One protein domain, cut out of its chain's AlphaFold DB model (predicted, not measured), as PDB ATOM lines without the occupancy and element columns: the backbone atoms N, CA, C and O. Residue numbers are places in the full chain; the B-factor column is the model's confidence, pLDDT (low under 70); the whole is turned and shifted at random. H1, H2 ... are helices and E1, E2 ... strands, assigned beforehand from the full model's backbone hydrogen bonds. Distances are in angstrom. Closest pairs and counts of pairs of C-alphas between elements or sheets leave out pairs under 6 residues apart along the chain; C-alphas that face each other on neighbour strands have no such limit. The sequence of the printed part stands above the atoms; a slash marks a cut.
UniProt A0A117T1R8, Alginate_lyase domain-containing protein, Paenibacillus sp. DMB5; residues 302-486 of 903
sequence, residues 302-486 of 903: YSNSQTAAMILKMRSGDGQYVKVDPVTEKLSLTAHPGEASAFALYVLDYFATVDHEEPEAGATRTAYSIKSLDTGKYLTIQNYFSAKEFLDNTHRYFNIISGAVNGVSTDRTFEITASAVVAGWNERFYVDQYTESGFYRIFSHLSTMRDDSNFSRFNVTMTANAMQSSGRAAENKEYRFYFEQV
ATOM      1  N   TYR A 302     -50.342 158.204  62.396       94.69
ATOM      2  CA  TYR A 302     -49.064 158.482  63.046       94.69
ATOM      3  C   TYR A 302     -49.116 158.069  64.515       94.69
ATOM      4  O   TYR A 302     -48.333 157.209  64.923       94.69
ATOM      5  N   SER A 303     -50.065 158.597  65.286       93.81
ATOM      6  CA  SER A 303     -50.233 158.255  66.700       93.81
ATOM      7  C   SER A 303     -50.469 156.760  66.911       93.81
ATOM      8  O   SER A 303     -49.871 156.176  67.822       93.81
ATOM      9  N   ASN A 304     -51.243 156.113  66.030       95.06
ATOM     10  CA  ASN A 304     -51.448 154.664  66.082       95.06
ATOM     11  C   ASN A 304     -50.134 153.892  65.912       95.06
ATOM     12  O   ASN A 304     -49.830 152.994  66.695       95.06
ATOM     13  N   SER A 305     -49.319 154.288  64.932       93.94
ATOM     14  CA  SER A 305     -48.038 153.638  64.623       93.94
ATOM     15  C   SER A 305     -46.952 153.846  65.685       93.94
ATOM     16  O   SER A 305     -45.987 153.082  65.721       93.94
ATOM     17  N   GLN A 306     -47.081 154.876  66.531       92.38
ATOM     18  CA  GLN A 306     -46.122 155.201  67.596       92.38
ATOM     19  C   GLN A 306     -46.519 154.645  68.966       92.38
ATOM     20  O   GLN A 306     -45.765 154.813  69.922       92.38
ATOM     21  N   THR A 307     -47.673 153.984  69.072       93.69
ATOM     22  CA  THR A 307     -48.177 153.451  70.342       93.69
ATOM     23  C   THR A 307     -48.248 151.932  70.292       93.69
ATOM     24  O   THR A 307     -48.845 151.354  69.381       93.69
ATOM     25  N   ALA A 308     -47.667 151.265  71.285       95.12
ATOM     26  CA  ALA A 308     -47.670 149.812  71.350       95.12
ATOM     27  C   ALA A 308     -49.106 149.243  71.376       95.12
ATOM     28  O   ALA A 308     -49.988 149.678  72.135       95.12
ATOM     29  N   ALA A 309     -49.338 148.232  70.540       95.00
ATOM     30  CA  ALA A 309     -50.557 147.429  70.541       95.00
ATOM     31  C   ALA A 309     -50.494 146.324  71.603       95.00
ATOM     32  O   ALA A 309     -51.505 146.002  72.222       95.00
ATOM     33  N   MET A 310     -49.303 145.764  71.839       94.19
ATOM     34  CA  MET A 310     -49.078 144.739  72.857       94.19
ATOM     35  C   MET A 310     -47.615 144.692  73.307       94.19
ATOM     36  O   MET A 310     -46.705 144.927  72.507       94.19
ATOM     37  N   ILE A 311     -47.403 144.322  74.572       97.12
ATOM     38  CA  ILE A 311     -46.092 143.971  75.124       97.12
ATOM     39  C   ILE A 311     -46.027 142.456  75.304       97.12
ATOM     40  O   ILE A 311     -46.945 141.854  75.864       97.12
ATOM     41  N   LEU A 312     -44.965 141.824  74.810       97.75
ATOM     42  CA  LEU A 312     -44.874 140.367  74.743       97.75
ATOM     43  C   LEU A 312     -43.455 139.830  74.910       97.75
ATOM     44  O   LEU A 312     -42.471 140.497  74.602       97.75
ATOM     45  N   LYS A 313     -43.358 138.574  75.338       98.12
ATOM     46  CA  LYS A 313     -42.198 137.705  75.131       98.12
ATOM     47  C   LYS A 313     -42.463 136.810  73.930       98.12
ATOM     48  O   LYS A 313     -43.587 136.364  73.716       98.12
ATOM     49  N   MET A 314     -41.416 136.524  73.165       98.31
ATOM     50  CA  MET A 314     -41.491 135.581  72.051       98.31
ATOM     51  C   MET A 314     -40.914 134.239  72.481       98.31
ATOM     52  O   MET A 314     -39.765 134.176  72.929       98.31
ATOM     53  N   ARG A 315     -41.691 133.170  72.312       97.56
ATOM     54  CA  ARG A 315     -41.262 131.790  72.551       97.56
ATOM     55  C   ARG A 315     -41.328 130.976  71.261       97.56
ATOM     56  O   ARG A 315     -42.245 131.139  70.463       97.56
ATOM     57  N   SER A 316     -40.362 130.101  71.040       95.75
ATOM     58  CA  SER A 316     -40.319 129.164  69.920       95.75
ATOM     59  C   SER A 316     -41.195 127.930  70.162       95.75
ATOM     60  O   SER A 316     -41.631 127.651  71.287       95.75
ATOM     61  N   GLY A 317     -41.442 127.152  69.104       91.19
ATOM     62  CA  GLY A 317     -42.221 125.908  69.182       91.19
ATOM     63  C   GLY A 317     -41.619 124.813  70.066       91.19
ATOM     64  O   GLY A 317     -42.365 124.000  70.602       91.19
ATOM     65  N   ASP A 318     -40.307 124.821  70.284       92.94
ATOM     66  CA  ASP A 318     -39.599 123.935  71.220       92.94
ATOM     67  C   ASP A 318     -39.483 124.515  72.645       92.94
ATOM     68  O   ASP A 318     -38.862 123.910  73.518       92.94
ATOM     69  N   GLY A 319     -40.114 125.664  72.912       95.31
ATOM     70  CA  GLY A 319     -40.236 126.234  74.255       95.31
ATOM     71  C   GLY A 319     -39.094 127.157  74.690       95.31
ATOM     72  O   GLY A 319     -39.074 127.565  75.851       95.31
ATOM     73  N   GLN A 320     -38.164 127.511  73.799       98.06
ATOM     74  CA  GLN A 320     -37.106 128.483  74.086       98.06
ATOM     75  C   GLN A 320     -37.596 129.922  73.888       98.06
ATOM     76  O   GLN A 320     -38.441 130.203  73.045       98.06
ATOM     77  N   TYR A 321     -37.061 130.860  74.656       98.44
ATOM     78  CA  TYR A 321     -37.423 132.271  74.601       98.44
ATOM     79  C   TYR A 321     -36.393 133.076  73.827       98.44
ATOM     80  O   TYR A 321     -35.194 132.818  73.919       98.44
ATOM     81  N   VAL A 322     -36.864 134.096  73.118       98.62
ATOM     82  CA  VAL A 322     -35.996 135.083  72.482       98.62
ATOM     83  C   VAL A 322     -35.444 136.034  73.546       98.62
ATOM     84  O   VAL A 322     -36.193 136.584  74.357       98.62
ATOM     85  N   LYS A 323     -34.128 136.245  73.526       98.06
ATOM     86  CA  LYS A 323     -33.434 137.256  74.328       98.06
ATOM     87  C   LYS A 323     -32.567 138.153  73.456       98.06
ATOM     88  O   LYS A 323     -32.027 137.694  72.450       98.06
ATOM     89  N   VAL A 324     -32.417 139.404  73.864       98.44
ATOM     90  CA  VAL A 324     -31.594 140.429  73.222       98.44
ATOM     91  C   VAL A 324     -30.394 140.714  74.113       98.44
ATOM     92  O   VAL A 324     -30.536 140.949  75.310       98.44
ATOM     93  N   ASP A 325     -29.201 140.702  73.532       97.50
ATOM     94  CA  ASP A 325     -28.012 141.220  74.199       97.50
ATOM     95  C   ASP A 325     -28.048 142.759  74.149       97.50
ATOM     96  O   ASP A 325     -28.062 143.324  73.054       97.50
ATOM     97  N   PRO A 326     -28.063 143.469  75.293       95.25
ATOM     98  CA  PRO A 326     -28.203 144.924  75.305       95.25
ATOM     99  C   PRO A 326     -26.967 145.673  74.779       95.25
ATOM    100  O   PRO A 326     -27.043 146.875  74.543       95.25
ATOM    101  N   VAL A 327     -25.828 144.991  74.623       94.31
ATOM    102  CA  VAL A 327     -24.570 145.567  74.130       94.31
ATOM    103  C   VAL A 327     -24.389 145.280  72.647       94.31
ATOM    104  O   VAL A 327     -24.053 146.181  71.886       94.31
ATOM    105  N   THR A 328     -24.573 144.023  72.235       95.69
ATOM    106  CA  THR A 328     -24.379 143.628  70.828       95.69
ATOM    107  C   THR A 328     -25.638 143.771  69.984       95.69
ATOM    108  O   THR A 328     -25.552 143.688  68.762       95.69
ATOM    109  N   GLU A 329     -26.798 143.962  70.620       96.88
ATOM    110  CA  GLU A 329     -28.121 144.114  69.994       96.88
ATOM    111  C   GLU A 329     -28.582 142.867  69.219       96.88
ATOM    112  O   GLU A 329     -29.602 142.884  68.522       96.88
ATOM    113  N   LYS A 330     -27.846 141.758  69.362       97.56
ATOM    114  CA  LYS A 330     -28.139 140.468  68.740       97.56
ATOM    115  C   LYS A 330     -29.188 139.699  69.527       97.56
ATOM    116  O   LYS A 330     -29.251 139.772  70.756       97.56
ATOM    117  N   LEU A 331     -29.978 138.915  68.800       98.38
ATOM    118  CA  LEU A 331     -31.016 138.060  69.362       98.38
ATOM    119  C   LEU A 331     -30.544 136.607  69.427       98.38
ATOM    120  O   LEU A 331     -29.929 136.106  68.494       98.38
ATOM    121  N   SER A 332     -30.864 135.910  70.510       98.19
ATOM    122  CA  SER A 332     -30.546 134.489  70.711       98.19
ATOM    123  C   SER A 332     -31.684 133.772  71.430       98.19
ATOM    124  O   SER A 332     -32.639 134.410  71.880       98.19
ATOM    125  N   LEU A 333     -31.599 132.446  71.526       98.38
ATOM    126  CA  LEU A 333     -32.557 131.637  72.277       98.38
ATOM    127  C   LEU A 333     -32.033 131.311  73.683       98.38
ATOM    128  O   LEU A 333     -30.838 131.104  73.899       98.38
ATOM    129  N   THR A 334     -32.939 131.241  74.654       97.62
ATOM    130  CA  THR A 334     -32.665 130.780  76.023       97.62
ATOM    131  C   THR A 334     -33.779 129.865  76.518       97.62
ATOM    132  O   THR A 334     -34.955 130.098  76.261       97.62
ATOM    133  N   ALA A 335     -33.433 128.816  77.262       96.62
ATOM    134  CA  ALA A 335     -34.426 127.956  77.906       96.62
ATOM    135  C   ALA A 335     -34.999 128.575  79.198       96.62
ATOM    136  O   ALA A 335     -35.909 128.005  79.798       96.62
ATOM    137  N   HIS A 336     -34.461 129.711  79.657       95.88
ATOM    138  CA  HIS A 336     -34.820 130.332  80.929       95.88
ATOM    139  C   HIS A 336     -35.783 131.517  80.723       95.88
ATOM    140  O   HIS A 336     -35.347 132.579  80.278       95.88
ATOM    141  N   PRO A 337     -37.069 131.413  81.123       94.31
ATOM    142  CA  PRO A 337     -38.054 132.488  80.931       94.31
ATOM    143  C   PRO A 337     -37.693 133.819  81.615       94.31
ATOM    144  O   PRO A 337     -38.189 134.879  81.225       94.31
ATOM    145  N   GLY A 338     -36.856 133.770  82.659       94.50
ATOM    146  CA  GLY A 338     -36.362 134.949  83.379       94.50
ATOM    147  C   GLY A 338     -35.297 135.747  82.621       94.50
ATOM    148  O   GLY A 338     -35.117 136.921  82.920       94.50
ATOM    149  N   GLU A 339     -34.631 135.137  81.637       96.25
ATOM    150  CA  GLU A 339     -33.681 135.806  80.733       96.25
ATOM    151  C   GLU A 339     -34.354 136.332  79.454       96.25
ATOM    152  O   GLU A 339     -33.698 136.963  78.630       96.25
ATOM    153  N   ALA A 340     -35.639 136.027  79.249       97.50
ATOM    154  CA  ALA A 340     -36.374 136.397  78.047       97.50
ATOM    155  C   ALA A 340     -36.624 137.907  77.978       97.50
ATOM    156  O   ALA A 340     -37.155 138.493  78.929       97.50
ATOM    157  N   SER A 341     -36.335 138.494  76.820       98.00
ATOM    158  CA  SER A 341     -36.576 139.913  76.556       98.00
ATOM    159  C   SER A 341     -38.056 140.192  76.327       98.00
ATOM    160  O   SER A 341     -38.769 139.389  75.719       98.00
ATOM    161  N   ALA A 342     -38.509 141.352  76.796       97.69
ATOM    162  CA  ALA A 342     -39.827 141.877  76.462       97.69
ATOM    163  C   ALA A 342     -39.742 142.764  75.213       97.69
ATOM    164  O   ALA A 342     -38.789 143.528  75.039       97.69
ATOM    165  N   PHE A 343     -40.761 142.677  74.367       98.12
ATOM    166  CA  PHE A 343     -40.877 143.428  73.128       98.12
ATOM    167  C   PHE A 343     -42.198 144.188  73.084       98.12
ATOM    168  O   PHE A 343     -43.231 143.647  73.474       98.12
ATOM    169  N   ALA A 344     -42.172 145.411  72.564       97.19
ATOM    170  CA  ALA A 344     -43.366 146.155  72.184       97.19
ATOM    171  C   ALA A 344     -43.636 145.969  70.686       97.19
ATOM    172  O   ALA A 344     -42.729 146.129  69.863       97.19
ATOM    173  N   LEU A 345     -44.872 145.625  70.333       97.19
ATOM    174  CA  LEU A 345     -45.331 145.495  68.951       97.19
ATOM    175  C   LEU A 345     -46.169 146.717  68.565       97.19
ATOM    176  O   LEU A 345     -47.133 147.045  69.255       97.19
ATOM    177  N   TYR A 346     -45.833 147.338  67.441       96.94
ATOM    178  CA  TYR A 346     -46.514 148.507  66.881       96.94
ATOM    179  C   TYR A 346     -47.133 148.126  65.545       96.94
ATOM    180  O   TYR A 346     -46.484 147.451  64.739       96.94
ATOM    181  N   VAL A 347     -48.364 148.573  65.312       96.44
ATOM    182  CA  VAL A 347     -49.143 148.249  64.113       96.44
ATOM    183  C   VAL A 347     -49.179 149.467  63.200       96.44
ATOM    184  O   VAL A 347     -49.533 150.565  63.618       96.44
ATOM    185  N   LEU A 348     -48.779 149.262  61.952       94.50
ATOM    186  CA  LEU A 348     -48.746 150.252  60.886       94.50
ATOM    187  C   LEU A 348     -49.817 149.863  59.869       94.50
ATOM    188  O   LEU A 348     -49.527 149.199  58.873       94.50
ATOM    189  N   ASP A 349     -51.054 150.243  60.172       94.19
ATOM    190  CA  ASP A 349     -52.240 149.959  59.369       94.19
ATOM    191  C   ASP A 349     -52.656 151.229  58.617       94.19
ATOM    192  O   ASP A 349     -53.077 152.218  59.222       94.19
ATOM    193  N   TYR A 350     -52.492 151.206  57.292       91.81
ATOM    194  CA  TYR A 350     -52.809 152.330  56.407       91.81
ATOM    195  C   TYR A 350     -54.297 152.697  56.456       91.81
ATOM    196  O   TYR A 350     -54.653 153.869  56.349       91.81
ATOM    197  N   PHE A 351     -55.163 151.699  56.611       92.81
ATOM    198  CA  PHE A 351     -56.603 151.837  56.449       92.81
ATOM    199  C   PHE A 351     -57.366 151.958  57.768       92.81
ATOM    200  O   PHE A 351     -58.552 152.277  57.743       92.81
ATOM    201  N   ALA A 352     -56.689 151.836  58.915       93.12
ATOM    202  CA  ALA A 352     -57.295 151.965  60.245       93.12
ATOM    203  C   ALA A 352     -58.175 153.219  60.433       93.12
ATOM    204  O   ALA A 352     -59.122 153.195  61.212       93.12
ATOM    205  N   THR A 353     -57.858 154.321  59.743       91.25
ATOM    206  CA  THR A 353     -58.550 155.621  59.881       91.25
ATOM    207  C   THR A 353     -59.055 156.188  58.551       91.25
ATOM    208  O   THR A 353     -59.446 157.355  58.472       91.25
ATOM    209  N   VAL A 354     -59.038 155.382  57.487       91.38
ATOM    210  CA  VAL A 354     -59.418 155.805  56.137       91.38
ATOM    211  C   VAL A 354     -60.479 154.861  55.600       91.38
ATOM    212  O   VAL A 354     -60.189 153.706  55.313       91.38
ATOM    213  N   ASP A 355     -61.691 155.374  55.391       89.06
ATOM    214  CA  ASP A 355     -62.727 154.632  54.671       89.06
ATOM    215  C   ASP A 355     -62.236 154.287  53.257       89.06
ATOM    216  O   ASP A 355     -61.906 155.183  52.469       89.06
ATOM    217  N   HIS A 356     -62.204 152.995  52.938       85.62
ATOM    218  CA  HIS A 356     -61.658 152.473  51.690       85.62
ATOM    219  C   HIS A 356     -62.503 151.308  51.152       85.62
ATOM    220  O   HIS A 356     -63.113 150.553  51.909       85.62
ATOM    221  N   GLU A 357     -62.531 151.159  49.828       85.88
ATOM    222  CA  GLU A 357     -63.064 149.963  49.149       85.88
ATOM    223  C   GLU A 357     -61.924 149.094  48.588       85.88
ATOM    224  O   GLU A 357     -62.122 147.955  48.162       85.88
ATOM    225  N   GLU A 358     -60.714 149.651  48.556       78.06
ATOM    226  CA  GLU A 358     -59.524 149.077  47.962       78.06
ATOM    227  C   GLU A 358     -58.953 147.943  48.823       78.06
ATOM    228  O   GLU A 358     -58.854 148.088  50.038       78.06
ATOM    229  N   PRO A 359     -58.499 146.828  48.227       79.44
ATOM    230  CA  PRO A 359     -57.800 145.806  48.990       79.44
ATOM    231  C   PRO A 359     -56.427 146.308  49.458       79.44
ATOM    232  O   PRO A 359     -55.771 147.108  48.783       79.44
ATOM    233  N   GLU A 360     -55.944 145.759  50.569       83.12
ATOM    234  CA  GLU A 360     -54.551 145.912  50.985       83.12
ATOM    235  C   GLU A 360     -53.588 145.321  49.941       83.12
ATOM    236  O   GLU A 360     -53.615 144.125  49.633       83.12
ATOM    237  N   ALA A 361     -52.692 146.148  49.401       81.94
ATOM    238  CA  ALA A 361     -51.735 145.745  48.375       81.94
ATOM    239  C   ALA A 361     -50.439 146.558  48.461       81.94
ATOM    240  O   ALA A 361     -50.446 147.750  48.762       81.94
ATOM    241  N   GLY A 362     -49.306 145.909  48.172       80.38
ATOM    242  CA  GLY A 362     -47.990 146.543  48.274       80.38
ATOM    243  C   GLY A 362     -47.806 147.264  49.611       80.38
ATOM    244  O   GLY A 362     -47.951 146.666  50.675       80.38
ATOM    245  N   ALA A 363     -47.528 148.563  49.561       80.00
ATOM    246  CA  ALA A 363     -47.249 149.360  50.749       80.00
ATOM    247  C   ALA A 363     -48.459 149.704  51.632       80.00
ATOM    248  O   ALA A 363     -48.231 150.146  52.756       80.00
ATOM    249  N   THR A 364     -49.699 149.503  51.163       87.31
ATOM    250  CA  THR A 364     -50.896 149.685  52.010       87.31
ATOM    251  C   THR A 364     -51.182 148.476  52.895       87.31
ATOM    252  O   THR A 364     -52.036 148.562  53.767       87.31
ATOM    253  N   ARG A 365     -50.464 147.357  52.705       88.88
ATOM    254  CA  ARG A 365     -50.572 146.184  53.582       88.88
ATOM    255  C   ARG A 365     -50.168 146.529  55.008       88.88
ATOM    256  O   ARG A 365     -49.107 147.133  55.207       88.88
ATOM    257  N   THR A 366     -50.950 146.051  55.972       93.19
ATOM    258  CA  THR A 366     -50.639 146.213  57.393       93.19
ATOM    259  C   THR A 366     -49.274 145.623  57.707       93.19
ATOM    260  O   THR A 366     -48.948 144.478  57.373       93.19
ATOM    261  N   ALA A 367     -48.456 146.441  58.351       93.81
ATOM    262  CA  ALA A 367     -47.086 146.122  58.685       93.81
ATOM    263  C   ALA A 367     -46.825 146.369  60.172       93.81
ATOM    264  O   ALA A 367     -47.634 146.968  60.874       93.81
ATOM    265  N   TYR A 368     -45.680 145.908  60.664       96.19
ATOM    266  CA  TYR A 368     -45.366 145.923  62.085       96.19
ATOM    267  C   TYR A 368     -43.943 146.397  62.336       96.19
ATOM    268  O   TYR A 368     -43.012 146.080  61.590       96.19
ATOM    269  N   SER A 369     -43.776 147.129  63.432       96.31
ATOM    270  CA  SER A 369     -42.475 147.389  64.044       96.31
ATOM    271  C   SER A 369     -42.414 146.670  65.384       96.31
ATOM    272  O   SER A 369     -43.403 146.606  66.110       96.31
ATOM    273  N   ILE A 370     -41.254 146.111  65.712       97.25
ATOM    274  CA  ILE A 370     -41.036 145.358  66.949       97.25
ATOM    275  C   ILE A 370     -39.881 146.031  67.677       97.25
ATOM    276  O   ILE A 370     -38.803 146.148  67.102       97.25
ATOM    277  N   LYS A 371     -40.085 146.477  68.914       96.88
ATOM    278  CA  LYS A 371     -39.071 147.155  69.734       96.88
ATOM    279  C   LYS A 371     -38.659 146.278  70.897       96.88
ATOM    280  O   LYS A 371     -39.520 145.804  71.625       96.88
ATOM    281  N   SER A 372     -37.361 146.093  71.098       97.19
ATOM    282  CA  SER A 372     -36.840 145.492  72.324       97.19
ATOM    283  C   SER A 372     -36.922 146.505  73.461       97.19
ATOM    284  O   SER A 372     -36.425 147.627  73.337       97.19
ATOM    285  N   LEU A 373     -37.521 146.111  74.585       95.50
ATOM    286  CA  LEU A 373     -37.539 146.940  75.791       95.50
ATOM    287  C   LEU A 373     -36.197 146.925  76.538       95.50
ATOM    288  O   LEU A 373     -35.967 147.800  77.366       95.50
ATOM    289  N   ASP A 374     -35.300 145.988  76.216       94.88
ATOM    290  CA  ASP A 374     -33.970 145.910  76.832       94.88
ATOM    291  C   ASP A 374     -32.992 146.921  76.217       94.88
ATOM    292  O   ASP A 374     -32.168 147.495  76.925       94.88
ATOM    293  N   THR A 375     -33.088 147.160  74.901       95.19
ATOM    294  CA  THR A 375     -32.246 148.141  74.186       95.19
ATOM    295  C   THR A 375     -32.960 149.467  73.926       95.19
ATOM    296  O   THR A 375     -32.307 150.464  73.625       95.19
ATOM    297  N   GLY A 376     -34.295 149.491  73.990       93.69
ATOM    298  CA  GLY A 376     -35.103 150.634  73.561       93.69
ATOM    299  C   GLY A 376     -35.120 150.844  72.042       93.69
ATOM    300  O   GLY A 376     -35.546 151.904  71.588       93.69
ATOM    301  N   LYS A 377     -34.672 149.856  71.259       95.06
ATOM    302  CA  LYS A 377     -34.495 149.933  69.802       95.06
ATOM    303  C   LYS A 377     -35.344 148.897  69.064       95.06
ATOM    304  O   LYS A 377     -35.701 147.851  69.607       95.06
ATOM    305  N   TYR A 378     -35.669 149.200  67.817       96.38
ATOM    306  CA  TYR A 378     -36.473 148.390  66.916       96.38
ATOM    307  C   TYR A 378     -35.646 147.322  66.201       96.38
ATOM    308  O   TYR A 378     -34.458 147.502  65.923       96.38
ATOM    309  N   LEU A 379     -36.301 146.204  65.898       96.69
ATOM    310  CA  LEU A 379     -35.746 145.143  65.076       96.69
ATOM    311  C   LEU A 379     -35.525 145.645  63.647       96.69
ATOM    312  O   LEU A 379     -36.358 146.367  63.100       96.69
ATOM    313  N   THR A 380     -34.414 145.254  63.032       94.25
ATOM    314  CA  THR A 380     -34.079 145.627  61.654       94.25
ATOM    315  C   THR A 380     -33.063 144.665  61.046       94.25
ATOM    316  O   THR A 380     -32.263 144.054  61.753       94.25
ATOM    317  N   ILE A 381     -33.079 144.554  59.717       92.12
ATOM    318  CA  ILE A 381     -32.020 143.901  58.931       92.12
ATOM    319  C   ILE A 381     -30.941 144.890  58.467       92.12
ATOM    320  O   ILE A 381     -29.974 144.490  57.819       92.12
ATOM    321  N   GLN A 382     -31.115 146.185  58.740       89.62
ATOM    322  CA  GLN A 382     -30.176 147.228  58.348       89.62
ATOM    323  C   GLN A 382     -28.888 147.149  59.177       89.62
ATOM    324  O   GLN A 382     -28.913 146.923  60.385       89.62
ATOM    325  N   ASN A 383     -27.765 147.390  58.514       89.50
ATOM    326  CA  ASN A 383     -26.471 147.650  59.121       89.50
ATOM    327  C   ASN A 383     -26.232 149.168  59.195       89.50
ATOM    328  O   ASN A 383     -26.300 149.860  58.175       89.50
ATOM    329  N   TYR A 384     -25.928 149.678  60.388       88.50
ATOM    330  CA  TYR A 384     -25.641 151.094  60.620       88.50
ATOM    331  C   TYR A 384     -24.136 151.355  60.505       88.50
ATOM    332  O   TYR A 384     -23.388 151.220  61.474       88.50
ATOM    333  N   PHE A 385     -23.690 151.681  59.293       91.25
ATOM    334  CA  PHE A 385     -22.290 151.951  58.977       91.25
ATOM    335  C   PHE A 385     -21.859 153.373  59.367       91.25
ATOM    336  O   PHE A 385     -22.642 154.312  59.458       91.25
ATOM    337  N   SER A 386     -20.563 153.563  59.570       94.88
ATOM    338  CA  SER A 386     -19.972 154.868  59.851       94.88
ATOM    339  C   SER A 386     -19.803 155.719  58.587       94.88
ATOM    340  O   SER A 386     -19.642 155.215  57.475       94.88
ATOM    341  N   ALA A 387     -19.716 157.040  58.769       93.19
ATOM    342  CA  ALA A 387     -19.381 157.974  57.689       93.19
ATOM    343  C   ALA A 387     -18.052 157.615  57.000       93.19
ATOM    344  O   ALA A 387     -17.912 157.783  55.791       93.19
ATOM    345  N   LYS A 388     -17.086 157.079  57.757       94.06
ATOM    346  CA  LYS A 388     -15.814 156.604  57.211       94.06
ATOM    347  C   LYS A 388     -16.011 155.421  56.263       94.06
ATOM    348  O   LYS A 388     -15.461 155.442  55.170       94.06
ATOM    349  N   GLU A 389     -16.786 154.417  56.664       94.12
ATOM    350  CA  GLU A 389     -17.068 153.257  55.810       94.12
ATOM    351  C   GLU A 389     -17.810 153.659  54.532       94.12
ATOM    352  O   GLU A 389     -17.510 153.123  53.467       94.12
ATOM    353  N   PHE A 390     -18.724 154.635  54.618       90.56
ATOM    354  CA  PHE A 390     -19.398 155.197  53.445       90.56
ATOM    355  C   PHE A 390     -18.415 155.878  52.483       90.56
ATOM    356  O   PHE A 390     -18.390 155.567  51.293       90.56
ATOM    357  N   LEU A 391     -17.577 156.786  52.995       88.56
ATOM    358  CA  LEU A 391     -16.611 157.540  52.183       88.56
ATOM    359  C   LEU A 391     -15.511 156.648  51.587       88.56
ATOM    360  O   LEU A 391     -15.060 156.901  50.472       88.56
ATOM    361  N   ASP A 392     -15.112 155.588  52.295       89.69
ATOM    362  CA  ASP A 392     -14.163 154.582  51.804       89.69
ATOM    363  C   ASP A 392     -14.824 153.546  50.865       89.69
ATOM    364  O   ASP A 392     -14.137 152.673  50.328       89.69
ATOM    365  N   ASN A 393     -16.150 153.618  50.667       86.25
ATOM    366  CA  ASN A 393     -16.966 152.667  49.902       86.25
ATOM    367  C   ASN A 393     -16.836 151.202  50.385       86.25
ATOM    368  O   ASN A 393     -16.865 150.243  49.603       86.25
ATOM    369  N   THR A 394     -16.660 151.015  51.695       89.56
ATOM    370  CA  THR A 394     -16.595 149.701  52.361       89.56
ATOM    371  C   THR A 394     -17.890 149.348  53.089       89.56
ATOM    372  O   THR A 394     -18.070 148.193  53.480       89.56
ATOM    373  N   HIS A 395     -18.806 150.309  53.226       89.69
ATOM    374  CA  HIS A 395     -20.100 150.151  53.880       89.69
ATOM    375  C   HIS A 395     -20.975 149.090  53.222       89.69
ATOM    376  O   HIS A 395     -20.938 148.842  52.015       89.69
ATOM    377  N   ARG A 396     -21.833 148.478  54.032       87.19
ATOM    378  CA  ARG A 396     -22.909 147.599  53.576       87.19
ATOM    379  C   ARG A 396     -24.168 148.022  54.297       87.19
ATOM    380  O   ARG A 396     -24.124 148.197  55.505       87.19
ATOM    381  N   TYR A 397     -25.260 148.186  53.566       87.44
ATOM    382  CA  TYR A 397     -26.516 148.665  54.141       87.44
ATOM    383  C   TYR A 397     -27.284 147.591  54.910       87.44
ATOM    384  O   TYR A 397     -28.048 147.903  55.811       87.44
ATOM    385  N   PHE A 398     -27.102 146.322  54.556       89.38
ATOM    386  CA  PHE A 398     -27.828 145.211  55.160       89.38
ATOM    387  C   PHE A 398     -26.887 144.299  55.953       89.38
ATOM    388  O   PHE A 398     -25.764 144.038  55.512       89.38
ATOM    389  N   ASN A 399     -27.375 143.746  57.065       91.00
ATOM    390  CA  ASN A 399     -26.707 142.718  57.869       91.00
ATOM    391  C   ASN A 399     -26.761 141.357  57.155       91.00
ATOM    392  O   ASN A 399     -27.514 140.464  57.534       91.00
ATOM    393  N   ILE A 400     -26.003 141.195  56.071       91.69
ATOM    394  CA  ILE A 400     -25.988 139.953  55.285       91.69
ATOM    395  C   ILE A 400     -25.106 138.914  55.992       91.69
ATOM    396  O   ILE A 400     -23.896 139.094  56.101       91.69
ATOM    397  N   ILE A 401     -25.705 137.797  56.415       91.88
ATOM    398  CA  ILE A 401     -24.993 136.633  56.970       91.88
ATOM    399  C   ILE A 401     -24.398 135.795  55.837       91.88
ATOM    400  O   ILE A 401     -23.257 135.340  55.912       91.88
ATOM    401  N   SER A 402     -25.190 135.542  54.789       90.94
ATOM    402  CA  SER A 402     -24.799 134.669  53.682       90.94
ATOM    403  C   SER A 402     -25.454 135.083  52.361       90.94
ATOM    404  O   SER A 402     -26.526 135.690  52.345       90.94
ATOM    405  N   GLY A 403     -24.803 134.751  51.244       86.75
ATOM    406  CA  GLY A 403     -25.241 135.118  49.895       86.75
ATOM    407  C   GLY A 403     -24.417 136.244  49.277       86.75
ATOM    408  O   GLY A 403     -23.320 136.561  49.735       86.75
ATOM    409  N   ALA A 404     -24.919 136.808  48.178       80.81
ATOM    410  CA  ALA A 404     -24.218 137.868  47.462       80.81
ATOM    411  C   ALA A 404     -24.160 139.151  48.306       80.81
ATOM    412  O   ALA A 404     -25.192 139.694  48.695       80.81
ATOM    413  N   VAL A 405     -22.954 139.664  48.545       73.69
ATOM    414  CA  VAL A 405     -22.749 140.898  49.323       73.69
ATOM    415  C   VAL A 405     -23.246 142.154  48.597       73.69
ATOM    416  O   VAL A 405     -23.607 143.125  49.251       73.69
ATOM    417  N   ASN A 406     -23.316 142.111  47.261       68.56
ATOM    418  CA  ASN A 406     -23.702 143.227  46.397       68.56
ATOM    419  C   ASN A 406     -24.810 142.808  45.412       68.56
ATOM    420  O   ASN A 406     -25.005 141.622  45.137       68.56
ATOM    421  N   GLY A 407     -25.495 143.792  44.822       63.69
ATOM    422  CA  GLY A 407     -26.491 143.589  43.763       63.69
ATOM    423  C   GLY A 407     -27.923 143.414  44.276       63.69
ATOM    424  O   GLY A 407     -28.240 143.802  45.398       63.69
ATOM    425  N   VAL A 408     -28.797 142.829  43.448       61.41
ATOM    426  CA  VAL A 408     -30.247 142.665  43.709       61.41
ATOM    427  C   VAL A 408     -30.687 141.224  43.963       61.41
ATOM    428  O   VAL A 408     -31.877 140.935  43.944       61.41
ATOM    429  N   SER A 409     -29.745 140.308  44.206       70.69
ATOM    430  CA  SER A 409     -30.097 138.924  44.538       70.69
ATOM    431  C   SER A 409     -31.030 138.887  45.748       70.69
ATOM    432  O   SER A 409     -30.716 139.488  46.774       70.69
ATOM    433  N   THR A 410     -32.151 138.187  45.649       71.88
ATOM    434  CA  THR A 410     -32.998 137.862  46.803       71.88
ATOM    435  C   THR A 410     -32.488 136.623  47.540       71.88
ATOM    436  O   THR A 410     -32.925 136.353  48.650       71.88
ATOM    437  N   ASP A 411     -31.509 135.907  46.977       87.19
ATOM    438  CA  ASP A 411     -30.914 134.686  47.526       87.19
ATOM    439  C   ASP A 411     -29.875 134.989  48.624       87.19
ATOM    440  O   ASP A 411     -28.668 134.760  48.478       87.19
ATOM    441  N   ARG A 412     -30.342 135.590  49.720       89.62
ATOM    442  CA  ARG A 412     -29.521 136.017  50.861       89.62
ATOM    443  C   ARG A 412     -30.178 135.669  52.183       89.62
ATOM    444  O   ARG A 412     -31.401 135.623  52.278       89.62
ATOM    445  N   THR A 413     -29.335 135.524  53.197       93.44
ATOM    446  CA  THR A 413     -29.722 135.400  54.603       93.44
ATOM    447  C   THR A 413     -29.325 136.681  55.325       93.44
ATOM    448  O   THR A 413     -28.166 137.097  55.240       93.44
ATOM    449  N   PHE A 414     -30.259 137.290  56.048       94.12
ATOM    450  CA  PHE A 414     -30.056 138.534  56.788       94.12
ATOM    451  C   PHE A 414     -30.172 138.289  58.291       94.12
ATOM    452  O   PHE A 414     -31.100 137.607  58.725       94.12
ATOM    453  N   GLU A 415     -29.255 138.857  59.074       96.06
ATOM    454  CA  GLU A 415     -29.360 138.920  60.534       96.06
ATOM    455  C   GLU A 415     -30.323 140.042  60.920       96.06
ATOM    456  O   GLU A 415     -30.233 141.157  60.401       96.06
ATOM    457  N   ILE A 416     -31.229 139.751  61.847       96.75
ATOM    458  CA  ILE A 416     -32.106 140.748  62.455       96.75
ATOM    459  C   ILE A 416     -31.503 141.135  63.805       96.75
ATOM    460  O   ILE A 416     -31.216 140.267  64.630       96.75
ATOM    461  N   THR A 417     -31.322 142.435  64.030       96.62
ATOM    462  CA  THR A 417     -30.788 143.010  65.275       96.62
ATOM    463  C   THR A 417     -31.749 144.047  65.842       96.62
ATOM    464  O   THR A 417     -32.542 144.629  65.106       96.62
ATOM    465  N   ALA A 418     -31.693 144.298  67.150       96.44
ATOM    466  CA  ALA A 418     -32.472 145.337  67.824       96.44
ATOM    467  C   ALA A 418     -31.709 146.672  67.840       96.44
ATOM    468  O   ALA A 418     -31.365 147.174  68.909       96.44
ATOM    469  N   SER A 419     -31.404 147.205  66.654       94.25
ATOM    470  CA  SER A 419     -30.462 148.320  66.465       94.25
ATOM    471  C   SER A 419     -31.084 149.609  65.912       94.25
ATOM    472  O   SER A 419     -30.476 150.677  66.012       94.25
ATOM    473  N   ALA A 420     -32.314 149.562  65.389       92.38
ATOM    474  CA  ALA A 420     -32.970 150.731  64.802       92.38
ATOM    475  C   ALA A 420     -33.527 151.680  65.870       92.38
ATOM    476  O   ALA A 420     -34.249 151.268  66.771       92.38
ATOM    477  N   VAL A 421     -33.244 152.979  65.773       88.50
ATOM    478  CA  VAL A 421     -33.638 153.943  66.824       88.50
ATOM    479  C   VAL A 421     -35.086 154.435  66.665       88.50
ATOM    480  O   VAL A 421     -35.706 154.868  67.630       88.50
ATOM    481  N   VAL A 422     -35.656 154.335  65.462       83.62
ATOM    482  CA  VAL A 422     -37.002 154.829  65.128       83.62
ATOM    483  C   VAL A 422     -37.823 153.701  64.505       83.62
ATOM    484  O   VAL A 422     -37.289 152.871  63.766       83.62
ATOM    485  N   ALA A 423     -39.126 153.683  64.795       78.50
ATOM    486  CA  ALA A 423     -40.066 152.729  64.220       78.50
ATOM    487  C   ALA A 423     -40.039 152.806  62.689       78.50
ATOM    488  O   ALA A 423     -40.020 153.899  62.109       78.50
ATOM    489  N   GLY A 424     -40.010 151.640  62.040       67.25
ATOM    490  CA  GLY A 424     -39.980 151.543  60.585       67.25
ATOM    491  C   GLY A 424     -38.900 152.414  59.939       67.25
ATOM    492  O   GLY A 424     -39.180 153.004  58.898       67.25
ATOM    493  N   TRP A 425     -37.724 152.572  60.577       68.25
ATOM    494  CA  TRP A 425     -36.618 153.370  60.025       68.25
ATOM    495  C   TRP A 425     -36.329 152.915  58.594       68.25
ATOM    496  O   TRP A 425     -36.396 153.749  57.709       68.25
ATOM    497  N   ASN A 426     -36.106 151.613  58.361       69.69
ATOM    498  CA  ASN A 426     -35.937 151.057  57.009       69.69
ATOM    499  C   ASN A 426     -36.497 149.638  56.805       69.69
ATOM    500  O   ASN A 426     -36.592 149.194  55.666       69.69
ATOM    501  N   GLU A 427     -36.896 148.935  57.871       79.31
ATOM    502  CA  GLU A 427     -37.512 147.609  57.774       79.31
ATOM    503  C   GLU A 427     -38.897 147.632  58.415       79.31
ATOM    504  O   GLU A 427     -39.109 148.222  59.477       79.31
ATOM    505  N   ARG A 428     -39.837 146.949  57.767       86.75
ATOM    506  CA  ARG A 428     -41.132 146.616  58.340       86.75
ATOM    507  C   ARG A 428     -41.339 145.119  58.274       86.75
ATOM    508  O   ARG A 428     -41.062 144.491  57.250       86.75
ATOM    509  N   PHE A 429     -41.875 144.582  59.358       94.12
ATOM    510  CA  PHE A 429     -42.240 143.182  59.455       94.12
ATOM    511  C   PHE A 429     -43.711 142.989  59.109       94.12
ATOM    512  O   PHE A 429     -44.505 143.926  59.124       94.12
ATOM    513  N   TYR A 430     -44.074 141.747  58.832       95.12
ATOM    514  CA  TYR A 430     -45.459 141.316  58.684       95.12
ATOM    515  C   TYR A 430     -45.706 140.230  59.713       95.12
ATOM    516  O   TYR A 430     -44.855 139.359  59.891       95.12
ATOM    517  N   VAL A 431     -46.838 140.299  60.399       97.00
ATOM    518  CA  VAL A 431     -47.203 139.337  61.430       97.00
ATOM    519  C   VAL A 431     -48.563 138.763  61.083       97.00
ATOM    520  O   VAL A 431     -49.540 139.499  60.977       97.00
ATOM    521  N   ASP A 432     -48.589 137.448  60.909       95.75
ATOM    522  CA  ASP A 432     -49.807 136.674  60.710       95.75
ATOM    523  C   ASP A 432     -50.138 135.976  62.040       95.75
ATOM    524  O   ASP A 432     -49.294 135.247  62.579       95.75
ATOM    525  N   GLN A 433     -51.342 136.201  62.571       96.19
ATOM    526  CA  GLN A 433     -51.851 135.566  63.788       96.19
ATOM    527  C   GLN A 433     -52.773 134.394  63.447       96.19
ATOM    528  O   GLN A 433     -53.779 134.574  62.759       96.19
ATOM    529  N   TYR A 434     -52.463 133.224  63.999       94.75
ATOM    530  CA  TYR A 434     -53.273 132.010  63.931       94.75
ATOM    531  C   TYR A 434     -53.906 131.817  65.313       94.75
ATOM    532  O   TYR A 434     -53.267 131.324  66.242       94.75
ATOM    533  N   THR A 435     -55.122 132.338  65.478       90.25
ATOM    534  CA  THR A 435     -55.830 132.433  66.762       90.25
ATOM    535  C   THR A 435     -56.239 131.072  67.332       90.25
ATOM    536  O   THR A 435     -56.125 130.876  68.540       90.25
ATOM    537  N   GLU A 436     -56.691 130.133  66.502       87.69
ATOM    538  CA  GLU A 436     -57.082 128.782  66.924       87.69
ATOM    539  C   GLU A 436     -55.855 127.965  67.334       87.69
ATOM    540  O   GLU A 436     -55.844 127.356  68.405       87.69
ATOM    541  N   SER A 437     -54.786 128.009  66.533       89.38
ATOM    542  CA  SER A 437     -53.532 127.310  66.846       89.38
ATOM    543  C   SER A 437     -52.656 128.040  67.876       89.38
ATOM    544  O   SER A 437     -51.702 127.463  68.403       89.38
ATOM    545  N   GLY A 438     -52.937 129.314  68.158       93.38
ATOM    546  CA  GLY A 438     -52.243 130.142  69.149       93.38
ATOM    547  C   GLY A 438     -50.811 130.556  68.783       93.38
ATOM    548  O   GLY A 438     -50.065 130.977  69.673       93.38
ATOM    549  N   PHE A 439     -50.399 130.433  67.517       96.12
ATOM    550  CA  PHE A 439     -49.063 130.834  67.062       96.12
ATOM    551  C   PHE A 439     -49.095 132.038  66.116       96.12
ATOM    552  O   PHE A 439     -50.111 132.406  65.533       96.12
ATOM    553  N   TYR A 440     -47.927 132.643  65.951       97.88
ATOM    554  CA  TYR A 440     -47.667 133.787  65.099       97.88
ATOM    555  C   TYR A 440     -46.552 133.447  64.123       97.88
ATOM    556  O   TYR A 440     -45.605 132.721  64.452       97.88
ATOM    557  N   ARG A 441     -46.630 134.014  62.925       97.50
ATOM    558  CA  ARG A 441     -45.534 133.989  61.955       97.50
ATOM    559  C   ARG A 441     -45.089 135.408  61.692       97.50
ATOM    560  O   ARG A 441     -45.914 136.264  61.395       97.50
ATOM    561  N   ILE A 442     -43.787 135.632  61.797       98.00
ATOM    562  CA  ILE A 442     -43.167 136.917  61.494       98.00
ATOM    563  C   ILE A 442     -42.473 136.782  60.142       98.00
ATOM    564  O   ILE A 442     -41.796 135.788  59.875       98.00
ATOM    565  N   PHE A 443     -42.620 137.793  59.298       96.25
ATOM    566  CA  PHE A 443     -41.986 137.852  57.993       96.25
ATOM    567  C   PHE A 443     -41.250 139.169  57.802       96.25
ATOM    568  O   PHE A 443     -41.661 140.206  58.317       96.25
ATOM    569  N   SER A 444     -40.200 139.119  56.994       93.06
ATOM    570  CA  SER A 444     -39.520 140.286  56.439       93.06
ATOM    571  C   SER A 444     -39.685 140.274  54.922       93.06
ATOM    572  O   SER A 444     -39.861 139.219  54.305       93.06
ATOM    573  N   HIS A 445     -39.639 141.451  54.317       88.31
ATOM    574  CA  HIS A 445     -39.594 141.604  52.865       88.31
ATOM    575  C   HIS A 445     -38.147 141.652  52.337       88.31
ATOM    576  O   HIS A 445     -37.923 141.788  51.132       88.31
ATOM    577  N   LEU A 446     -37.158 141.456  53.217       87.69
ATOM    578  CA  LEU A 446     -35.728 141.474  52.918       87.69
ATOM    579  C   LEU A 446     -35.336 142.755  52.167       87.69
ATOM    580  O   LEU A 446     -35.841 143.833  52.437       87.69
ATOM    581  N   SER A 447     -34.455 142.637  51.175       78.62
ATOM    582  CA  SER A 447     -34.112 143.728  50.265       78.62
ATOM    583  C   SER A 447     -35.065 143.846  49.064       78.62
ATOM    584  O   SER A 447     -34.689 144.462  48.065       78.62
ATOM    585  N   THR A 448     -36.230 143.178  49.072       75.38
ATOM    586  CA  THR A 448     -37.220 143.350  47.990       75.38
ATOM    587  C   THR A 448     -37.954 144.670  48.161       75.38
ATOM    588  O   THR A 448     -38.059 145.200  49.259       75.38
ATOM    589  N   MET A 449     -38.444 145.242  47.065       73.88
ATOM    590  CA  MET A 449     -39.039 146.574  47.107       73.88
ATOM    591  C   MET A 449     -40.513 146.451  47.477       73.88
ATOM    592  O   MET A 449     -41.273 145.785  46.774       73.88
ATOM    593  N   ARG A 450     -40.923 147.113  48.568       72.69
ATOM    594  CA  ARG A 450     -42.332 147.169  49.028       72.69
ATOM    595  C   ARG A 450     -43.272 147.827  48.018       72.69
ATOM    596  O   ARG A 450     -44.489 147.775  48.167       72.69
ATOM    597  N   ASP A 451     -42.690 148.430  46.993       67.50
ATOM    598  CA  ASP A 451     -43.373 149.074  45.886       67.50
ATOM    599  C   ASP A 451     -44.014 148.082  44.911       67.50
ATOM    600  O   ASP A 451     -44.707 148.535  44.008       67.50
ATOM    601  N   ASP A 452     -43.802 146.767  45.071       69.50
ATOM    602  CA  ASP A 452     -44.508 145.706  44.339       69.50
ATOM    603  C   ASP A 452     -45.804 145.282  45.066       69.50
ATOM    604  O   ASP A 452     -45.825 145.117  46.282       69.50
ATOM    605  N   SER A 453     -46.888 145.030  44.323       68.50
ATOM    606  CA  SER A 453     -48.214 144.565  44.806       68.50
ATOM    607  C   SER A 453     -48.096 143.318  45.647       68.50
ATOM    608  O   SER A 453     -48.873 143.116  46.582       68.50
ATOM    609  N   ASN A 454     -47.161 142.469  45.236       72.75
ATOM    610  CA  ASN A 454     -46.999 141.094  45.640       72.75
ATOM    611  C   ASN A 454     -45.545 140.853  46.038       72.75
ATOM    612  O   ASN A 454     -45.013 139.769  45.788       72.75
ATOM    613  N   PHE A 455     -44.897 141.855  46.654       79.56
ATOM    614  CA  PHE A 455     -43.568 141.646  47.214       79.56
ATOM    615  C   PHE A 455     -43.588 140.388  48.094       79.56
ATOM    616  O   PHE A 455     -44.554 140.089  48.811       79.56
ATOM    617  N   SER A 456     -42.524 139.601  47.980       85.81
ATOM    618  CA  SER A 456     -42.438 138.326  48.677       85.81
ATOM    619  C   SER A 456     -42.198 138.553  50.166       85.81
ATOM    620  O   SER A 456     -41.382 139.384  50.562       85.81
ATOM    621  N   ARG A 457     -42.903 137.779  50.993       90.50
ATOM    622  CA  ARG A 457     -42.691 137.709  52.440       90.50
ATOM    623  C   ARG A 457     -41.848 136.476  52.748       90.50
ATOM    624  O   ARG A 457     -42.204 135.368  52.352       90.50
ATOM    625  N   PHE A 458     -40.747 136.667  53.459       93.94
ATOM    626  CA  PHE A 458     -39.808 135.613  53.834       93.94
ATOM    627  C   PHE A 458     -39.856 135.393  55.339       93.94
ATOM    628  O   PHE A 458     -39.888 136.360  56.105       93.94
ATOM    629  N   ASN A 459     -39.897 134.129  55.763       96.44
ATOM    630  CA  ASN A 459     -40.058 133.775  57.169       96.44
ATOM    631  C   ASN A 459     -38.877 134.297  57.988       96.44
ATOM    632  O   ASN A 459     -37.714 134.048  57.664       96.44
ATOM    633  N   VAL A 460     -39.192 134.972  59.088       97.69
ATOM    634  CA  VAL A 460     -38.240 135.206  60.168       97.69
ATOM    635  C   VAL A 460     -38.143 133.928  60.988       97.69
ATOM    636  O   VAL A 460     -39.150 133.343  61.378       97.69
ATOM    637  N   THR A 461     -36.919 133.498  61.253       97.12
ATOM    638  CA  THR A 461     -36.590 132.264  61.963       97.12
ATOM    639  C   THR A 461     -35.584 132.555  63.071       97.12
ATOM    640  O   THR A 461     -34.867 133.559  63.023       97.12
ATOM    641  N   MET A 462     -35.501 131.663  64.056       96.94
ATOM    642  CA  MET A 462     -34.429 131.687  65.050       96.94
ATOM    643  C   MET A 462     -33.479 130.511  64.851       96.94
ATOM    644  O   MET A 462     -33.894 129.376  64.613       96.94
ATOM    645  N   THR A 463     -32.197 130.788  65.041       94.00
ATOM    646  CA  THR A 463     -31.192 129.798  65.432       94.00
ATOM    647  C   THR A 463     -30.893 129.961  66.924       94.00
ATOM    648  O   THR A 463     -31.381 130.894  67.560       94.00
ATOM    649  N   ALA A 464     -30.037 129.103  67.490       94.12
ATOM    650  CA  ALA A 464     -29.606 129.252  68.881       94.12
ATOM    651  C   ALA A 464     -29.009 130.645  69.183       94.12
ATOM    652  O   ALA A 464     -29.199 131.162  70.281       94.12
ATOM    653  N   ASN A 465     -28.330 131.265  68.208       95.94
ATOM    654  CA  ASN A 465     -27.513 132.469  68.417       95.94
ATOM    655  C   ASN A 465     -27.899 133.670  67.535       95.94
ATOM    656  O   ASN A 465     -27.173 134.659  67.545       95.94
ATOM    657  N   ALA A 466     -28.968 133.577  66.739       96.81
ATOM    658  CA  ALA A 466     -29.371 134.649  65.827       96.81
ATOM    659  C   ALA A 466     -30.862 134.577  65.479       96.81
ATOM    660  O   ALA A 466     -31.390 133.485  65.249       96.81
ATOM    661  N   MET A 467     -31.496 135.742  65.342       98.06
ATOM    662  CA  MET A 467     -32.724 135.909  64.562       98.06
ATOM    663  C   MET A 467     -32.347 136.241  63.117       98.06
ATOM    664  O   MET A 467     -31.478 137.082  62.885       98.06
ATOM    665  N   GLN A 468     -32.978 135.593  62.141       96.88
ATOM    666  CA  GLN A 468     -32.627 135.772  60.731       96.88
ATOM    667  C   GLN A 468     -33.820 135.579  59.794       96.88
ATOM    668  O   GLN A 468     -34.764 134.861  60.119       96.88
ATOM    669  N   SER A 469     -33.751 136.162  58.601       95.75
ATOM    670  CA  SER A 469     -34.690 135.893  57.504       95.75
ATOM    671  C   SER A 469     -33.920 135.594  56.219       95.75
ATOM    672  O   SER A 469     -32.875 136.198  55.970       95.75
ATOM    673  N   SER A 470     -34.393 134.629  55.427       94.06
ATOM    674  CA  SER A 470     -33.680 134.156  54.236       94.06
ATOM    675  C   SER A 470     -34.580 134.091  53.014       94.06
ATOM    676  O   SER A 470     -35.683 133.550  53.073       94.06
ATOM    677  N   GLY A 471     -34.080 134.596  51.886       91.88
ATOM    678  CA  GLY A 471     -34.727 134.440  50.585       91.88
ATOM    679  C   GLY A 471     -34.377 133.136  49.874       91.88
ATOM    680  O   GLY A 471     -34.984 132.806  48.855       91.88
ATOM    681  N   ARG A 472     -33.446 132.352  50.431       90.12
ATOM    682  CA  ARG A 472     -33.086 131.017  49.940       90.12
ATOM    683  C   ARG A 472     -34.205 130.037  50.230       90.12
ATOM    684  O   ARG A 472     -34.495 129.770  51.392       90.12
ATOM    685  N   ALA A 473     -34.776 129.418  49.198       89.12
ATOM    686  CA  ALA A 473     -35.900 128.488  49.353       89.12
ATOM    687  C   ALA A 473     -35.630 127.344  50.356       89.12
ATOM    688  O   ALA A 473     -36.523 126.953  51.099       89.12
ATOM    689  N   ALA A 474     -34.390 126.840  50.426       89.62
ATOM    690  CA  ALA A 474     -34.005 125.782  51.364       89.62
ATOM    691  C   ALA A 474     -33.951 126.238  52.840       89.62
ATOM    692  O   ALA A 474     -34.078 125.411  53.746       89.62
ATOM    693  N   GLU A 475     -33.747 127.534  53.082       90.12
ATOM    694  CA  GLU A 475     -33.636 128.149  54.412       90.12
ATOM    695  C   GLU A 475     -34.928 128.870  54.831       90.12
ATOM    696  O   GLU A 475     -35.191 128.998  56.025       90.12
ATOM    697  N   ASN A 476     -35.750 129.306  53.869       93.19
ATOM    698  CA  ASN A 476     -37.039 129.965  54.079       93.19
ATOM    699  C   ASN A 476     -38.106 128.961  54.545       93.19
ATOM    700  O   ASN A 476     -39.014 128.586  53.802       93.19
ATOM    701  N   LYS A 477     -37.967 128.493  55.782       90.75
ATOM    702  CA  LYS A 477     -38.880 127.540  56.412       90.75
ATOM    703  C   LYS A 477     -39.868 128.262  57.310       90.75
ATOM    704  O   LYS A 477     -39.549 129.295  57.890       90.75
ATOM    705  N   GLU A 478     -41.057 127.686  57.448       93.12
ATOM    706  CA  GLU A 478     -42.003 128.134  58.463       93.12
ATOM    707  C   GLU A 478     -41.350 128.104  59.850       93.12
ATOM    708  O   GLU A 478     -40.668 127.144  60.214       93.12
ATOM    709  N   TYR A 479     -41.593 129.159  60.623       96.00
ATOM    710  CA  TYR A 479     -41.194 129.244  62.016       96.00
ATOM    711  C   TYR A 479     -42.350 129.820  62.827       96.00
ATOM    712  O   TYR A 479     -42.907 130.863  62.479       96.00
ATOM    713  N   ARG A 480     -42.729 129.107  63.888       96.62
ATOM    714  CA  ARG A 480     -43.870 129.451  64.739       96.62
ATOM    715  C   ARG A 480     -43.369 130.117  66.010       96.62
ATOM    716  O   ARG A 480     -42.626 129.505  66.782       96.62
ATOM    717  N   PHE A 481     -43.796 131.355  66.216       98.25
ATOM    718  CA  PHE A 481     -43.625 132.083  67.465       98.25
ATOM    719  C   PHE A 481     -44.896 131.965  68.302       98.25
ATOM    720  O   PHE A 481     -45.999 131.961  67.774       98.25
ATOM    721  N   TYR A 482     -44.748 131.921  69.615       98.06
ATOM    722  CA  TYR A 482     -45.836 132.015  70.575       98.06
ATOM    723  C   TYR A 482     -45.609 133.296  71.363       98.06
ATOM    724  O   TYR A 482     -44.565 133.455  72.002       98.06
ATOM    725  N   PHE A 483     -46.540 134.238  71.248       97.62
ATOM    726  CA  PHE A 483     -46.459 135.502  71.968       97.62
ATOM    727  C   PHE A 483     -47.098 135.341  73.341       97.62
ATOM    728  O   PHE A 483     -48.283 135.040  73.461       97.62
ATOM    729  N   GLU A 484     -46.302 135.556  74.379       96.81
ATOM    730  CA  GLU A 484     -46.761 135.567  75.764       96.81
ATOM    731  C   GLU A 484     -46.844 137.016  76.220       96.81
ATOM    732  O   GLU A 484     -45.818 137.685  76.354       96.81
ATOM    733  N   GLN A 485     -48.062 137.523  76.415       95.25
ATOM    734  CA  GLN A 485     -48.258 138.905  76.848       95.25
ATOM    735  C   GLN A 485     -47.590 139.156  78.203       95.25
ATOM    736  O   GLN A 485     -47.653 138.330  79.117       95.25
ATOM    737  N   VAL A 486     -46.949 140.313  78.325       94.19
ATOM    738  CA  VAL A 486     -46.255 140.741  79.540       94.19
ATOM    739  C   VAL A 486     -47.007 141.914  80.144       94.19
ATOM    740  O   VAL A 486     -47.185 142.936  79.493       94.19
TER     741      VAL A 486
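Overview. This is residues 302 to 486 of the 903 residues of the protein "Alginate_lyase domain-containing protein" of Paenibacillus sp. DMB5 (UniProt A0A117T1R8). Two strongly twisted sheets, E5 E4 E1 E13 and a branched one of E6 to E12, meet at their edges in one compact body, and the small hairpin E2 and E3 makes a sandwich, two sheets face to face, with the first, its strands crossed at 72 degrees. From this body the stretch with H2 reaches out, and residues 388 to 393 stick out free. The printed part has 185 residues with two named helices and thirteen named strands, in the order H1, E1 to E6, H2, E7 to E13; neighbour strands are antiparallel. The class is mostly strand, with under half of the residues in named elements; the whole is compact, with a radius of gyration of the C-alphas of 16.4 A and spans of 49 by 46 by 34 A.

Along the chain. Find C-alpha 302 at (-49.064, 158.482, 63.046), where H1, residues 302 to 305, begins. Next come E1, 310 to 316, 18.1 A long, E2, 321 to 324, E3, 331 to 334, E4, 343 to 348, 16.1 A, E5, 367 to 372, 17.1 A, and E6, 378 to 380. H2, 387 to 391, begins at C-alpha 387 (-19.381, 157.974, 57.689). Then read E7, 400 to 403, E8, 412 to 420, 20.6 A, E9, 429 to 434, 16.3 A, E10, 439 to 444, 17.1 A, E11, 458 to 462, E12, 467 to 470, and E13, 481 to 485, ending at (-48.258, 138.905, 76.848).

Arrangement. In the branched sheet E8 bends by 69 degrees at residue 417; E6 and E7 lie on one side of it, E12 on the other side. Look for N 380 and O 417, 2.9 A, N 401 and O 413, 2.8 A, and N 414 and O 469, 2.8 A. E9 E10 E11 E12 is a meander, each strand the antiparallel neighbour of the one before, with N 430 and O 443 at 2.9 A, N 444 and O 458 at 2.9 A, and N 461 and O 468 at 2.8 A. In the other sheet, N 344 and O 371 of E4 and E5 are 2.8 A apart, N 312 and O 343 of E1 and E4 2.8 A, and N 313 and O 484 of E1 and E13 2.8 A. In the hairpin E2 and E3, N 321 and O 334 are 2.8 A apart. Between the two larger sheets, the closest C-alphas of E5 and E6 are Lys 371 and Tyr 378, 4.0 A, and those of E10 and E13 are Phe 439 and Tyr 482, 4.9 A. H1 only grazes the sheet E5 E4 E1 E13, and H2 is not on it or on the branched sheet. H2 has its O i to N i+4 pair within hydrogen-bond range; H1 is too short for one.

Size, cuts and confidence. The printed part has no cut. The two C-alphas farthest apart, of Asp 392 and Glu 436, are 52.3 A apart. The links E4 to E5 and E10 to E11 are long. Mean pLDDT of the printed part is 91.0; residues 406 to 408, 424 to 426 and 451 to 453 are under 70.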